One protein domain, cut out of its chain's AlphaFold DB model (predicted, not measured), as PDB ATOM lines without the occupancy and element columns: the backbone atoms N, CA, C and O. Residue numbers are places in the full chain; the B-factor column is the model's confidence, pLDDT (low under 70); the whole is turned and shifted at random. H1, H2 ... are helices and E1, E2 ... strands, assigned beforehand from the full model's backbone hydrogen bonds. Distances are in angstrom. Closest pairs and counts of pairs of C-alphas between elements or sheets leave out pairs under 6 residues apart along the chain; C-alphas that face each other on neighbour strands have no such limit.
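Overview. This is residues 6 to 113 of the 116 residues of the protein "FYVE zinc finger" of Teladorsagia circumcincta (UniProt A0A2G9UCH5). Little regular structure: loops, residues 14 to 36 and 45 to 86, link the hairpin E1 E2, with H3 packed on E1, to H2 and, beyond it, H1. Printed are 108 residues, in order H1, H2, E1, E2, H3; the sheet is antiparallel, the class mixed, with 37 residues in named elements. The whole is compact, radius of gyration of the C-alphas 13.3 A, spans 33 by 33 by 27 A.

Along the chain. Find E1, residues 87 to 91, from C-alpha 87 at (-11.190, 6.886, -0.486), 11.9 A long. E2, residues 96 to 102, spans 11.9 A. H3, residues 104 to 112, spans 12.2 A to C-alpha 112 at (-4.433, 14.493, -10.924). H2 is residues 37 to 44, 10.5 A; H1, 6 to 13, 10.6 A.

Arrangement. In the hairpin E1 E2, find N 89 and O 100 within hydrogen-bond range, 3.0 A. H2 and H3 touch, about perpendicular at 78 degrees, closest C-alphas Asp 44 and Val 109, 6.6 A. H1 and H3 are apart. In H1, H2 and H3 every O i to N i+4 pair is within range.

Size, cuts and confidence. C-alphas 6 and 67, farthest apart, are 38.9 A apart. The printed part has no cut; links H1 to H2 and H2 to E1 are long. Residue 113 is under pLDDT 70.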
ATOM      1  N   ASP A   6      -5.783  34.530  -2.525       86.56
ATOM      2  CA  ASP A   6      -4.821  34.945  -1.497       86.56
ATOM      3  C   ASP A   6      -5.504  35.238  -0.158       86.56
ATOM      4  O   ASP A   6      -5.025  34.803   0.891       86.56
ATOM      5  N   VAL A   7      -6.673  35.884  -0.196       88.62
ATOM      6  CA  VAL A   7      -7.495  36.126   0.997       88.62
ATOM      7  C   VAL A   7      -7.961  34.802   1.589       88.62
ATOM      8  O   VAL A   7      -7.802  34.589   2.788       88.62
ATOM      9  N   CYS A   8      -8.464  33.875   0.766       88.50
ATOM     10  CA  CYS A   8      -8.862  32.548   1.239       88.50
ATOM     11  C   CYS A   8      -7.698  31.826   1.932       88.50
ATOM     12  O   CYS A   8      -7.871  31.319   3.037       88.50
ATOM     13  N   ARG A   9      -6.495  31.821   1.341       87.62
ATOM     14  CA  ARG A   9      -5.313  31.198   1.965       87.62
ATOM     15  C   ARG A   9      -4.924  31.874   3.274       87.62
ATOM     16  O   ARG A   9      -4.595  31.179   4.232       87.62
ATOM     17  N   CYS A  10      -4.976  33.204   3.324       90.56
ATOM     18  CA  CYS A  10      -4.720  33.960   4.545       90.56
ATOM     19  C   CYS A  10      -5.692  33.537   5.655       90.56
ATOM     20  O   CYS A  10      -5.258  33.102   6.717       90.56
ATOM     21  N   LEU A  11      -6.998  33.539   5.378       90.69
ATOM     22  CA  LEU A  11      -8.023  33.130   6.341       90.69
ATOM     23  C   LEU A  11      -7.786  31.710   6.871       90.69
ATOM     24  O   LEU A  11      -7.862  31.485   8.079       90.69
ATOM     25  N   LEU A  12      -7.445  30.760   5.997       89.44
ATOM     26  CA  LEU A  12      -7.147  29.379   6.398       89.44
ATOM     27  C   LEU A  12      -5.914  29.288   7.303       89.44
ATOM     28  O   LEU A  12      -5.934  28.552   8.288       89.44
ATOM     29  N   ARG A  13      -4.859  30.064   7.016       87.25
ATOM     30  CA  ARG A  13      -3.663  30.148   7.876       87.25
ATOM     31  C   ARG A  13      -3.991  30.688   9.269       87.25
ATOM     32  O   ARG A  13      -3.369  30.254  10.233       87.25
ATOM     33  N   TYR A  14      -4.986  31.568   9.377       89.81
ATOM     34  CA  TYR A  14      -5.479  32.119  10.644       89.81
ATOM     35  C   TYR A  14      -6.635  31.312  11.267       89.81
ATOM     36  O   TYR A  14      -7.326  31.797  12.159       89.81
ATOM     37  N   GLY A  15      -6.834  30.059  10.842       85.94
ATOM     38  CA  GLY A  15      -7.739  29.120  11.510       85.94
ATOM     39  C   GLY A  15      -9.173  29.094  10.980       85.94
ATOM     40  O   GLY A  15     -10.016  28.399  11.558       85.94
ATOM     41  N   ALA A  16      -9.464  29.786   9.873       90.94
ATOM     42  CA  ALA A  16     -10.711  29.566   9.152       90.94
ATOM     43  C   ALA A  16     -10.794  28.116   8.646       90.94
ATOM     44  O   ALA A  16      -9.785  27.459   8.382       90.94
ATOM     45  N   THR A  17     -12.018  27.616   8.491       93.12
ATOM     46  CA  THR A  17     -12.265  26.278   7.938       93.12
ATOM     47  C   THR A  17     -12.763  26.400   6.504       93.12
ATOM     48  O   THR A  17     -13.543  27.300   6.196       93.12
ATOM     49  N   MET A  18     -12.375  25.463   5.637       90.31
ATOM     50  CA  MET A  18     -12.888  25.405   4.260       90.31
ATOM     51  C   MET A  18     -14.403  25.124   4.223       90.31
ATOM     52  O   MET A  18     -15.085  25.497   3.275       90.31
ATOM     53  N   GLY A  19     -14.939  24.466   5.257       89.50
ATOM     54  CA  GLY A  19     -16.361  24.134   5.387       89.50
ATOM     55  C   GLY A  19     -17.233  25.248   5.974       89.50
ATOM     56  O   GLY A  19     -18.363  24.967   6.367       89.50
ATOM     57  N   ALA A  20     -16.730  26.482   6.084       89.12
ATOM     58  CA  ALA A  20     -17.532  27.605   6.554       89.12
ATOM     59  C   ALA A  20     -18.691  27.894   5.586       89.12
ATOM     60  O   ALA A  20     -18.516  27.872   4.364       89.12
ATOM     61  N   ARG A  21     -19.873  28.165   6.146       89.56
ATOM     62  CA  ARG A  21     -21.070  28.547   5.393       89.56
ATOM     63  C   ARG A  21     -21.216  30.065   5.371       89.56
ATOM     64  O   ARG A  21     -20.932  30.722   6.371       89.56
ATOM     65  N   ASN A  22     -21.649  30.609   4.238       89.94
ATOM     66  CA  ASN A  22     -22.072  32.003   4.135       89.94
ATOM     67  C   ASN A  22     -23.499  32.188   4.706       89.94
ATOM     68  O   ASN A  22     -24.098  31.244   5.226       89.94
ATOM     69  N   VAL A  23     -24.047  33.403   4.598       91.88
ATOM     70  CA  VAL A  23     -25.409  33.738   5.065       91.88
ATOM     71  C   VAL A  23     -26.512  32.938   4.361       91.88
ATOM     72  O   VAL A  23     -27.558  32.697   4.954       91.88
ATOM     73  N   ASP A  24     -26.245  32.456   3.148       91.81
ATOM     74  CA  ASP A  24     -27.156  31.621   2.355       91.81
ATOM     75  C   ASP A  24     -26.985  30.123   2.656       91.81
ATOM     76  O   ASP A  24     -27.590  29.264   2.015       91.81
ATOM     77  N   GLY A  25     -26.109  29.773   3.602       88.94
ATOM     78  CA  GLY A  25     -25.797  28.392   3.937       88.94
ATOM     79  C   GLY A  25     -24.883  27.685   2.931       88.94
ATOM     80  O   GLY A  25     -24.623  26.495   3.110       88.94
ATOM     81  N   ALA A  26     -24.359  28.361   1.908       90.25
ATOM     82  CA  ALA A  26     -23.447  27.776   0.928       90.25
ATOM     83  C   ALA A  26     -22.000  27.734   1.446       90.25
ATOM     84  O   ALA A  26     -21.523  28.669   2.089       90.25
ATOM     85  N   THR A  27     -21.279  26.658   1.130       91.56
ATOM     86  CA  THR A  27     -19.824  26.566   1.311       91.56
ATOM     87  C   THR A  27     -19.125  26.822  -0.020       91.56
ATOM     88  O   THR A  27     -19.738  26.752  -1.087       91.56
ATOM     89  N   MET A  28     -17.805  27.008  -0.004       90.31
ATOM     90  CA  MET A  28     -17.017  27.093  -1.244       90.31
ATOM     91  C   MET A  28     -17.081  25.827  -2.124       90.31
ATOM     92  O   MET A  28     -16.576  25.832  -3.244       90.31
ATOM     93  N   PHE A  29     -17.665  24.736  -1.619       92.75
ATOM     94  CA  PHE A  29     -17.855  23.477  -2.336       92.75
ATOM     95  C   PHE A  29     -19.245  23.362  -2.964       92.75
ATOM     96  O   PHE A  29     -19.400  22.641  -3.951       92.75
ATOM     97  N   THR A  30     -20.240  24.050  -2.400       92.00
ATOM     98  CA  THR A  30     -21.631  24.028  -2.874       92.00
ATOM     99  C   THR A  30     -22.011  25.284  -3.649       92.00
ATOM    100  O   THR A  30     -23.021  25.265  -4.341       92.00
ATOM    101  N   TYR A  31     -21.233  26.364  -3.538       90.12
ATOM    102  CA  TYR A  31     -21.497  27.609  -4.251       90.12
ATOM    103  C   TYR A  31     -21.366  27.417  -5.768       90.12
ATOM    104  O   TYR A  31     -20.380  26.851  -6.252       90.12
ATOM    105  N   GLU A  32     -22.356  27.898  -6.516       87.06
ATOM    106  CA  GLU A  32     -22.381  27.792  -7.970       87.06
ATOM    107  C   GLU A  32     -21.403  28.784  -8.601       87.06
ATOM    108  O   GLU A  32     -21.451  29.995  -8.386       87.06
ATOM    109  N   THR A  33     -20.485  28.258  -9.402       84.62
ATOM    110  CA  THR A  33     -19.490  29.047 -10.128       84.62
ATOM    111  C   THR A  33     -19.375  28.520 -11.552       84.62
ATOM    112  O   THR A  33     -19.394  27.297 -11.712       84.62
ATOM    113  N   PRO A  34     -19.142  29.378 -12.568       85.81
ATOM    114  CA  PRO A  34     -18.968  28.929 -13.954       85.81
ATOM    115  C   PRO A  34     -17.855  27.887 -14.127       85.81
ATOM    116  O   PRO A  34     -17.926  27.036 -15.005       85.81
ATOM    117  N   THR A  35     -16.819  27.944 -13.282       86.88
ATOM    118  CA  THR A  35     -15.751  26.939 -13.231       86.88
ATOM    119  C   THR A  35     -15.351  26.661 -11.787       86.88
ATOM    120  O   THR A  35     -15.312  27.576 -10.966       86.88
ATOM    121  N   ARG A  36     -14.950  25.421 -11.483       87.19
ATOM    122  CA  ARG A  36     -14.395  25.053 -10.166       87.19
ATOM    123  C   ARG A  36     -12.904  25.380 -10.002       87.19
ATOM    124  O   ARG A  36     -12.296  24.991  -9.011       87.19
ATOM    125  N   LEU A  37     -12.306  26.129 -10.931       87.00
ATOM    126  CA  LEU A  37     -10.859  26.359 -10.977       87.00
ATOM    127  C   LEU A  37     -10.303  26.985  -9.688       87.00
ATOM    128  O   LEU A  37      -9.256  26.561  -9.203       87.00
ATOM    129  N   LEU A  38     -11.003  27.967  -9.109       85.69
ATOM    130  CA  LEU A  38     -10.571  28.603  -7.861       85.69
ATOM    131  C   LEU A  38     -10.526  27.599  -6.701       85.69
ATOM    132  O   LEU A  38      -9.554  27.580  -5.952       85.69
ATOM    133  N   LEU A  39     -11.548  26.748  -6.581       90.56
ATOM    134  CA  LEU A  39     -11.615  25.718  -5.544       90.56
ATOM    135  C   LEU A  39     -10.466  24.716  -5.686       90.56
ATOM    136  O   LEU A  39      -9.776  24.440  -4.708       90.56
ATOM    137  N   PHE A  40     -10.227  24.217  -6.901       91.06
ATOM    138  CA  PHE A  40      -9.129  23.288  -7.176       91.06
ATOM    139  C   PHE A  40      -7.769  23.911  -6.843       91.06
ATOM    140  O   PHE A  40      -6.987  23.307  -6.116       91.06
ATOM    141  N   ARG A  41      -7.514  25.152  -7.282       89.69
ATOM    142  CA  ARG A  41      -6.268  25.873  -6.964       89.69
ATOM    143  C   ARG A  41      -6.085  26.101  -5.465       89.69
ATOM    144  O   ARG A  41      -4.966  26.025  -4.970       89.69
ATOM    145  N   LEU A  42      -7.164  26.381  -4.735       90.69
ATOM    146  CA  LEU A  42      -7.103  26.535  -3.282       90.69
ATOM    147  C   LEU A  42      -6.753  25.214  -2.594       90.69
ATOM    148  O   LEU A  42      -5.828  25.195  -1.785       90.69
ATOM    149  N   LEU A  43      -7.427  24.120  -2.959       93.50
ATOM    150  CA  LEU A  43      -7.162  22.772  -2.441       93.50
ATOM    151  C   LEU A  43      -5.730  22.299  -2.741       93.50
ATOM    152  O   LEU A  43      -5.072  21.702  -1.881       93.50
ATOM    153  N   ASP A  44      -5.232  22.586  -3.940       91.69
ATOM    154  CA  ASP A  44      -3.864  22.268  -4.345       91.69
ATOM    155  C   ASP A  44      -2.831  23.079  -3.547       91.69
ATOM    156  O   ASP A  44      -1.862  22.516  -3.045       91.69
ATOM    157  N   SER A  45      -3.116  24.357  -3.276       90.19
ATOM    158  CA  SER A  45      -2.236  25.243  -2.497       90.19
ATOM    159  C   SER A  45      -2.212  25.001  -0.982       90.19
ATOM    160  O   SER A  45      -1.482  25.686  -0.270       90.19
ATOM    161  N   LEU A  46      -3.018  24.074  -0.455       91.50
ATOM    162  CA  LEU A  46      -2.938  23.714   0.961       91.50
ATOM    163  C   LEU A  46      -1.599  23.022   1.252       91.50
ATOM    164  O   LEU A  46      -1.276  22.026   0.605       91.50
ATOM    165  N   GLU A  47      -0.864  23.523   2.241       89.81
ATOM    166  CA  GLU A  47       0.463  23.018   2.646       89.81
ATOM    167  C   GLU A  47       0.413  22.137   3.905       89.81
ATOM    168  O   GLU A  47       1.358  21.419   4.205       89.81
ATOM    169  N   ARG A  48      -0.676  22.206   4.673       91.06
ATOM    170  CA  ARG A  48      -0.862  21.469   5.929       91.06
ATOM    171  C   ARG A  48      -2.324  21.099   6.112       91.06
ATOM    172  O   ARG A  48      -3.191  21.725   5.499       91.06
ATOM    173  N   GLU A  49      -2.590  20.137   6.992       92.19
ATOM    174  CA  GLU A  49      -3.960  19.781   7.354       92.19
ATOM    175  C   GLU A  49      -4.704  21.013   7.906       92.19
ATOM    176  O   GLU A  49      -4.262  21.625   8.884       92.19
ATOM    177  N   PRO A  50      -5.811  21.431   7.266       92.06
ATOM    178  CA  PRO A  50      -6.598  22.556   7.737       92.06
ATOM    179  C   PRO A  50      -7.480  22.145   8.919       92.06
ATOM    180  O   PRO A  50      -7.796  20.973   9.128       92.06
ATOM    181  N   ARG A  51      -7.958  23.145   9.662       94.06
ATOM    182  CA  ARG A  51      -8.880  22.932  10.777       94.06
ATOM    183  C   ARG A  51     -10.155  22.226  10.308       94.06
ATOM    184  O   ARG A  51     -10.756  22.593   9.296       94.06
ATOM    185  N   TRP A  52     -10.586  21.242  11.089       95.50
ATOM    186  CA  TRP A  52     -11.811  20.502  10.823       95.50
ATOM    187  C   TRP A  52     -13.048  21.376  11.025       95.50
ATOM    188  O   TRP A  52     -13.193  22.048  12.047       95.50
ATOM    189  N   SER A  53     -13.951  21.358  10.048       94.38
ATOM    190  CA  SER A  53     -15.272  21.972  10.174       94.38
ATOM    191  C   SER A  53     -16.184  21.100  11.032       94.38
ATOM    192  O   SER A  53     -16.098  19.874  10.965       94.38
ATOM    193  N   ASP A  54     -17.121  21.705  11.748       92.75
ATOM    194  CA  ASP A  54     -18.206  20.991  12.422       92.75
ATOM    195  C   ASP A  54     -19.569  21.442  11.873       92.75
ATOM    196  O   ASP A  54     -19.666  22.445  11.167       92.75
ATOM    197  N   GLY A  55     -20.611  20.666  12.150       93.25
ATOM    198  CA  GLY A  55     -21.962  20.875  11.638       93.25
ATOM    199  C   GLY A  55     -22.839  19.635  11.800       93.25
ATOM    200  O   GLY A  55     -22.406  18.606  12.315       93.25
ATOM    201  N   ASP A  56     -24.088  19.715  11.359       95.25
ATOM    202  CA  ASP A  56     -25.084  18.637  11.441       95.25
ATOM    203  C   ASP A  56     -25.394  17.998  10.075       95.25
ATOM    204  O   ASP A  56     -26.165  17.040   9.995       95.25
ATOM    205  N   MET A  57     -24.763  18.485   9.001       94.88
ATOM    206  CA  MET A  57     -25.056  18.075   7.631       94.88
ATOM    207  C   MET A  57     -23.808  18.075   6.741       94.88
ATOM    208  O   MET A  57     -22.991  18.996   6.784       94.88
ATOM    209  N   CYS A  58     -23.682  17.041   5.911       95.62
ATOM    210  CA  CYS A  58     -22.699  16.953   4.831       95.62
ATOM    211  C   CYS A  58     -23.084  17.896   3.676       95.62
ATOM    212  O   CYS A  58     -24.267  18.115   3.426       95.62
ATOM    213  N   ASP A  59     -22.115  18.371   2.892       92.38
ATOM    214  CA  ASP A  59     -22.374  19.192   1.691       92.38
ATOM    215  C   ASP A  59     -23.271  18.500   0.644       92.38
ATOM    216  O   ASP A  59     -23.866  19.168  -0.192       92.38
ATOM    217  N   CYS A  60     -23.405  17.170   0.688       94.06
ATOM    218  CA  CYS A  60     -24.338  16.425  -0.164       94.06
ATOM    219  C   CYS A  60     -25.795  16.428   0.347       94.06
ATOM    220  O   CYS A  60     -26.617  15.674  -0.165       94.06
ATOM    221  N   GLY A  61     -26.103  17.191   1.401       93.75
ATOM    222  CA  GLY A  61     -27.433  17.285   2.013       93.75
ATOM    223  C   GLY A  61     -27.748  16.195   3.044       93.75
ATOM    224  O   GLY A  61     -28.784  16.240   3.704       93.75
ATOM    225  N   THR A  62     -26.865  15.211   3.234       96.69
ATOM    226  CA  THR A  62     -27.072  14.155   4.235       96.69
ATOM    227  C   THR A  62     -26.917  14.712   5.649       96.69
ATOM    228  O   THR A  62     -25.832  15.163   6.020       96.69
ATOM    229  N   ARG A  63     -27.979  14.627   6.457       97.38
ATOM    230  CA  ARG A  63     -27.943  14.941   7.893       97.38
ATOM    231  C   ARG A  63     -27.239  13.835   8.678       97.38
ATOM    232  O   ARG A  63     -27.499  12.651   8.462       97.38
ATOM    233  N   PHE A  64     -26.362  14.227   9.594       98.00
ATOM    234  CA  PHE A  64     -25.700  13.302  10.505       98.00
ATOM    235  C   PHE A  64     -26.640  12.889  11.639       98.00
ATOM    236  O   PHE A  64     -27.491  13.657  12.084       98.00
ATOM    237  N   SER A  65     -26.474  11.660  12.110       97.31
ATOM    238  CA  SER A  65     -27.291  11.049  13.155       97.31
ATOM    239  C   SER A  65     -26.493   9.957  13.878       97.31
ATOM    240  O   SER A  65     -25.311   9.736  13.608       97.31
ATOM    241  N   ILE A  66     -27.133   9.231  14.798       96.44
ATOM    242  CA  ILE A  66     -26.506   8.092  15.490       96.44
ATOM    243  C   ILE A  66     -26.094   6.988  14.496       96.44
ATOM    244  O   ILE A  66     -25.090   6.304  14.711       96.44
ATOM    245  N   THR A  67     -26.831   6.828  13.395       96.12
ATOM    246  CA  THR A  67     -26.533   5.845  12.341       96.12
ATOM    247  C   THR A  67     -25.688   6.439  11.215       96.12
ATOM    248  O   THR A  67     -24.853   5.739  10.648       96.12
ATOM    249  N   VAL A  68     -25.829   7.737  10.927       97.19
ATOM    250  CA  VAL A  68     -25.027   8.445   9.920       97.19
ATOM    251  C   VAL A  68     -23.925   9.245  10.608       97.19
ATOM    252  O   VAL A  68     -24.111  10.396  11.002       97.19
ATOM    253  N   ARG A  69     -22.758   8.621  10.764       97.44
ATOM    254  CA  ARG A  69     -21.637   9.195  11.517       97.44
ATOM    255  C   ARG A  69     -20.932  10.323  10.761       97.44
ATOM    256  O   ARG A  69     -20.849  10.338   9.532       97.44
ATOM    257  N   LYS A  70     -20.394  11.256  11.546       98.06
ATOM    258  CA  LYS A  70     -19.522  12.342  11.100       98.06
ATOM    259  C   LYS A  70     -18.144  11.797  10.720       98.06
ATOM    260  O   LYS A  70     -17.556  11.017  11.471       98.06
ATOM    261  N   HIS A  71     -17.601  12.259   9.599       98.00
ATOM    262  CA  HIS A  71     -16.208  12.030   9.221       98.00
ATOM    263  C   HIS A  71     -15.569  13.322   8.724       98.00
ATOM    264  O   HIS A  71     -16.265  14.225   8.277       98.00
ATOM    265  N   HIS A  72     -14.240  13.382   8.732       98.12
ATOM    266  CA  HIS A  72     -13.498  14.517   8.188       98.12
ATOM    267  C   HIS A  72     -12.595  14.103   7.036       98.12
ATOM    268  O   HIS A  72     -11.970  13.038   7.071       98.12
ATOM    269  N   CYS A  73     -12.515  14.944   6.012       98.12
ATOM    270  CA  CYS A  73     -11.483  14.832   4.989       98.12
ATOM    271  C   CYS A  73     -10.162  15.365   5.556       98.12
ATOM    272  O   CYS A  73     -10.088  16.547   5.878       98.12
ATOM    273  N   ARG A  74      -9.115  14.537   5.623       97.94
ATOM    274  CA  ARG A  74      -7.798  14.950   6.154       97.94
ATOM    275  C   ARG A  74      -7.056  15.914   5.228       97.94
ATOM    276  O   ARG A  74      -6.128  16.588   5.644       97.94
ATOM    277  N   HIS A  75      -7.493  16.026   3.972       97.12
ATOM    278  CA  HIS A  75      -6.940  17.003   3.037       97.12
ATOM    279  C   HIS A  75      -7.527  18.407   3.227       97.12
ATOM    280  O   HIS A  75      -6.775  19.367   3.349       97.12
ATOM    281  N   CYS A  76      -8.857  18.540   3.260       96.62
ATOM    282  CA  CYS A  76      -9.531  19.847   3.254       96.62
ATOM    283  C   CYS A  76     -10.277  20.201   4.547       96.62
ATOM    284  O   CYS A  76     -10.858  21.281   4.633       96.62
ATOM    285  N   GLY A  77     -10.300  19.311   5.541       96.25
ATOM    286  CA  GLY A  77     -10.919  19.539   6.850       96.25
ATOM    287  C   GLY A  77     -12.450  19.500   6.856       96.25
ATOM    288  O   GLY A  77     -13.062  19.654   7.910       96.25
ATOM    289  N   ARG A  78     -13.105  19.282   5.710       96.06
ATOM    290  CA  ARG A  78     -14.571  19.235   5.637       96.06
ATOM    291  C   ARG A  78     -15.181  18.087   6.426       96.06
ATOM    292  O   ARG A  78     -14.666  16.970   6.389       96.06
ATOM    293  N   LEU A  79     -16.352  18.361   6.993       96.94
ATOM    294  CA  LEU A  79     -17.271  17.383   7.553       96.94
ATOM    295  C   LEU A  79     -18.032  16.668   6.423       96.94
ATOM    296  O   LEU A  79     -18.721  17.293   5.621       96.94
ATOM    297  N   VAL A  80     -17.892  15.349   6.350       97.69
ATOM    298  CA  VAL A  80     -18.362  14.506   5.247       97.69
ATOM    299  C   VAL A  80     -18.993  13.213   5.759       97.69
ATOM    300  O   VAL A  80     -18.632  12.698   6.817       97.69
ATOM    301  N   CYS A  81     -19.946  12.669   5.002       98.12
ATOM    302  CA  CYS A  81     -20.492  11.332   5.242       98.12
ATOM    303  C   CYS A  81     -19.593  10.244   4.631       98.12
ATOM    304  O   CYS A  81     -18.650  10.537   3.888       98.12
ATOM    305  N   ALA A  82     -19.896   8.976   4.928       97.88
ATOM    306  CA  ALA A  82     -19.137   7.835   4.414       97.88
ATOM    307  C   ALA A  82     -19.090   7.821   2.874       97.88
ATOM    308  O   ALA A  82     -18.005   7.752   2.306       97.88
ATOM    309  N   LYS A  83     -20.243   8.018   2.215       97.50
ATOM    310  CA  LYS A  83     -20.377   8.052   0.746       97.50
ATOM    311  C   LYS A  83     -19.545   9.157   0.083       97.50
ATOM    312  O   LYS A  83     -19.028   8.980  -1.008       97.50
ATOM    313  N   CYS A  84     -19.388  10.312   0.731       97.62
ATOM    314  CA  CYS A  84     -18.576  11.408   0.189       97.62
ATOM    315  C   CYS A  84     -17.071  11.242   0.449       97.62
ATOM    316  O   CYS A  84     -16.298  12.137   0.104       97.62
ATOM    317  N   SER A  85     -16.651  10.160   1.112       97.56
ATOM    318  CA  SER A  85     -15.274   9.960   1.570       97.56
ATOM    319  C   SER A  85     -14.850   8.492   1.594       97.56
ATOM    320  O   SER A  85     -14.241   8.026   2.555       97.56
ATOM    321  N   GLU A  86     -15.181   7.750   0.540       97.12
ATOM    322  CA  GLU A  86     -14.888   6.313   0.426       97.12
ATOM    323  C   GLU A  86     -13.394   6.018   0.217       97.12
ATOM    324  O   GLU A  86     -12.935   4.901   0.449       97.12
ATOM    325  N   VAL A  87     -12.613   7.027  -0.175       97.06
ATOM    326  CA  VAL A  87     -11.190   6.886  -0.486       97.06
ATOM    327  C   VAL A  87     -10.329   7.093   0.762       97.06
ATOM    328  O   VAL A  87     -10.510   8.043   1.531       97.06
ATOM    329  N   THR A  88      -9.334   6.218   0.924       98.25
ATOM    330  CA  THR A  88      -8.215   6.421   1.849       98.25
ATOM    331  C   THR A  88      -6.898   6.413   1.081       98.25
ATOM    332  O   THR A  88      -6.654   5.527   0.262       98.25
ATOM    333  N   MET A  89      -6.050   7.412   1.320       97.50
ATOM    334  CA  MET A  89      -4.775   7.575   0.614       97.50
ATOM    335  C   MET A  89      -3.774   8.361   1.472       97.50
ATOM    336  O   MET A  89      -4.209   9.088   2.367       97.50
ATOM    337  N   PRO A  90      -2.457   8.203   1.248       97.31
ATOM    338  CA  PRO A  90      -1.469   9.089   1.854       97.31
ATOM    339  C   PRO A  90      -1.618  10.514   1.310       97.31
ATOM    340  O   PRO A  90      -2.078  10.720   0.183       97.31
ATOM    341  N   ILE A  91      -1.193  11.502   2.096       97.12
ATOM    342  CA  ILE A  91      -1.135  12.908   1.682       97.12
ATOM    343  C   ILE A  91       0.319  13.359   1.802       97.12
ATOM    344  O   ILE A  91       0.716  13.992   2.780       97.12
ATOM    345  N   ALA A  92       1.114  13.039   0.778       93.75
ATOM    346  CA  ALA A  92       2.559  13.285   0.768       93.75
ATOM    347  C   ALA A  92       2.915  14.749   1.075       93.75
ATOM    348  O   ALA A  92       3.813  15.015   1.866       93.75
ATOM    349  N   LYS A  93       2.150  15.709   0.532       92.94
ATOM    350  CA  LYS A  93       2.378  17.142   0.782       92.94
ATOM    351  C   LYS A  93       2.125  17.592   2.224       92.94
ATOM    352  O   LYS A  93       2.546  18.681   2.583       92.94
ATOM    353  N   TYR A  94       1.436  16.787   3.036       95.62
ATOM    354  CA  TYR A  94       1.250  17.036   4.472       95.62
ATOM    355  C   TYR A  94       2.208  16.205   5.336       95.62
ATOM    356  O   TYR A  94       2.121  16.269   6.557       95.62
ATOM    357  N   GLY A  95       3.092  15.405   4.729       95.44
ATOM    358  CA  GLY A  95       3.910  14.431   5.452       95.44
ATOM    359  C   GLY A  95       3.104  13.269   6.045       95.44
ATOM    360  O   GLY A  95       3.585  12.599   6.953       95.44
ATOM    361  N   GLU A  96       1.878  13.028   5.567       96.56
ATOM    362  CA  GLU A  96       1.037  11.922   6.033       96.56
ATOM    363  C   GLU A  96       1.251  10.690   5.148       96.56
ATOM    364  O   GLU A  96       0.710  10.584   4.043       96.56
ATOM    365  N   GLU A  97       2.070   9.764   5.638       95.94
ATOM    366  CA  GLU A  97       2.421   8.521   4.947       95.94
ATOM    367  C   GLU A  97       1.351   7.432   5.102       95.94
ATOM    368  O   GLU A  97       1.237   6.539   4.256       95.94
ATOM    369  N   LYS A  98       0.542   7.480   6.169       97.44
ATOM    370  CA  LYS A  98      -0.522   6.497   6.380       97.44
ATOM    371  C   LYS A  98      -1.710   6.832   5.488       97.44
ATOM    372  O   LYS A  98      -2.021   7.986   5.204       97.44
ATOM    373  N   LYS A  99      -2.439   5.798   5.065       97.94
ATOM    374  CA  LYS A  99      -3.691   5.998   4.329       97.94
ATOM    375  C   LYS A  99      -4.725   6.647   5.247       97.94
ATOM    376  O   LYS A  99      -5.231   6.009   6.168       97.94
ATOM    377  N   VAL A 100      -5.070   7.897   4.954       98.31
ATOM    378  CA  VAL A 100      -6.078   8.671   5.685       98.31
ATOM    379  C   VAL A 100      -7.296   8.947   4.816       98.31
ATOM    380  O   VAL A 100      -7.228   8.956   3.589       98.31
ATOM    381  N   ARG A 101      -8.446   9.158   5.460       98.50
ATOM    382  CA  ARG A 101      -9.716   9.425   4.778       98.50
ATOM    383  C   ARG A 101      -9.685  10.772   4.060       98.50
ATOM    384  O   ARG A 101      -9.474  11.810   4.692       98.50
ATOM    385  N   VAL A 102     -10.027  10.763   2.777       98.25
ATOM    386  CA  VAL A 102     -10.191  11.966   1.955       98.25
ATOM    387  C   VAL A 102     -11.557  11.960   1.272       98.25
ATOM    388  O   VAL A 102     -12.128  10.908   0.995       98.25
ATOM    389  N   CYS A 103     -12.125  13.140   1.030       97.56
ATOM    390  CA  CYS A 103     -13.347  13.243   0.236       97.56
ATOM    391  C   CYS A 103     -13.053  13.032  -1.252       97.56
ATOM    392  O   CYS A 103     -11.935  13.309  -1.688       97.56
ATOM    393  N   SER A 104     -14.058  12.632  -2.036       95.00
ATOM    394  CA  SER A 104     -13.886  12.291  -3.459       95.00
ATOM    395  C   SER A 104     -13.224  13.410  -4.276       95.00
ATOM    396  O   SER A 104     -12.312  13.145  -5.047       95.00
ATOM    397  N   LEU A 105     -13.596  14.672  -4.027       94.25
ATOM    398  CA  LEU A 105     -12.974  15.833  -4.679       94.25
ATOM    399  C   LEU A 105     -11.482  15.978  -4.335       94.25
ATOM    400  O   LEU A 105     -10.668  16.310  -5.183       94.25
ATOM    401  N   CYS A 106     -11.110  15.753  -3.075       96.50
ATOM    402  CA  CYS A 106      -9.712  15.853  -2.660       96.50
ATOM    403  C   CYS A 106      -8.885  14.679  -3.175       96.50
ATOM    404  O   CYS A 106      -7.712  14.873  -3.465       96.50
ATOM    405  N   ALA A 107      -9.486  13.493  -3.302       95.94
ATOM    406  CA  ALA A 107      -8.837  12.370  -3.963       95.94
ATOM    407  C   ALA A 107      -8.467  12.750  -5.404       95.94
ATOM    408  O   ALA A 107      -7.303  12.638  -5.760       95.94
ATOM    409  N   GLU A 108      -9.409  13.313  -6.168       93.44
ATOM    410  CA  GLU A 108      -9.166  13.801  -7.534       93.44
ATOM    411  C   GLU A 108      -8.045  14.852  -7.590       93.44
ATOM    412  O   GLU A 108      -7.115  14.724  -8.385       93.44
ATOM    413  N   VAL A 109      -8.082  15.862  -6.712       93.62
ATOM    414  CA  VAL A 109      -7.034  16.900  -6.644       93.62
ATOM    415  C   VAL A 109      -5.658  16.288  -6.362       93.62
ATOM    416  O   VAL A 109      -4.676  16.666  -6.997       93.62
ATOM    417  N   LEU A 110      -5.575  15.342  -5.423       93.62
ATOM    418  CA  LEU A 110      -4.317  14.715  -5.016       93.62
ATOM    419  C   LEU A 110      -3.773  13.720  -6.051       93.62
ATOM    420  O   LEU A 110      -2.563  13.511  -6.086       93.62
ATOM    421  N   THR A 111      -4.628  13.100  -6.871       91.56
ATOM    422  CA  THR A 111      -4.198  12.146  -7.906       91.56
ATOM    423  C   THR A 111      -3.853  12.811  -9.229       91.56
ATOM    424  O   THR A 111      -2.926  12.376  -9.904       91.56
ATOM    425  N   THR A 112      -4.599  13.845  -9.616       83.25
ATOM    426  CA  THR A 112      -4.433  14.493 -10.924       83.25
ATOM    427  C   THR A 112      -3.371  15.596 -10.870       83.25
ATOM    428  O   THR A 112      -2.741  15.894 -11.884       83.25
ATOM    429  N   GLY A 113      -3.153  16.192  -9.689       62.56
ATOM    430  CA  GLY A 113      -2.518  17.505  -9.567       62.56
ATOM    431  C   GLY A 113      -3.422  18.585 -10.169       62.56
ATOM    432  O   GLY A 113      -4.224  18.311 -11.067       62.56
TER     433      GLY A 113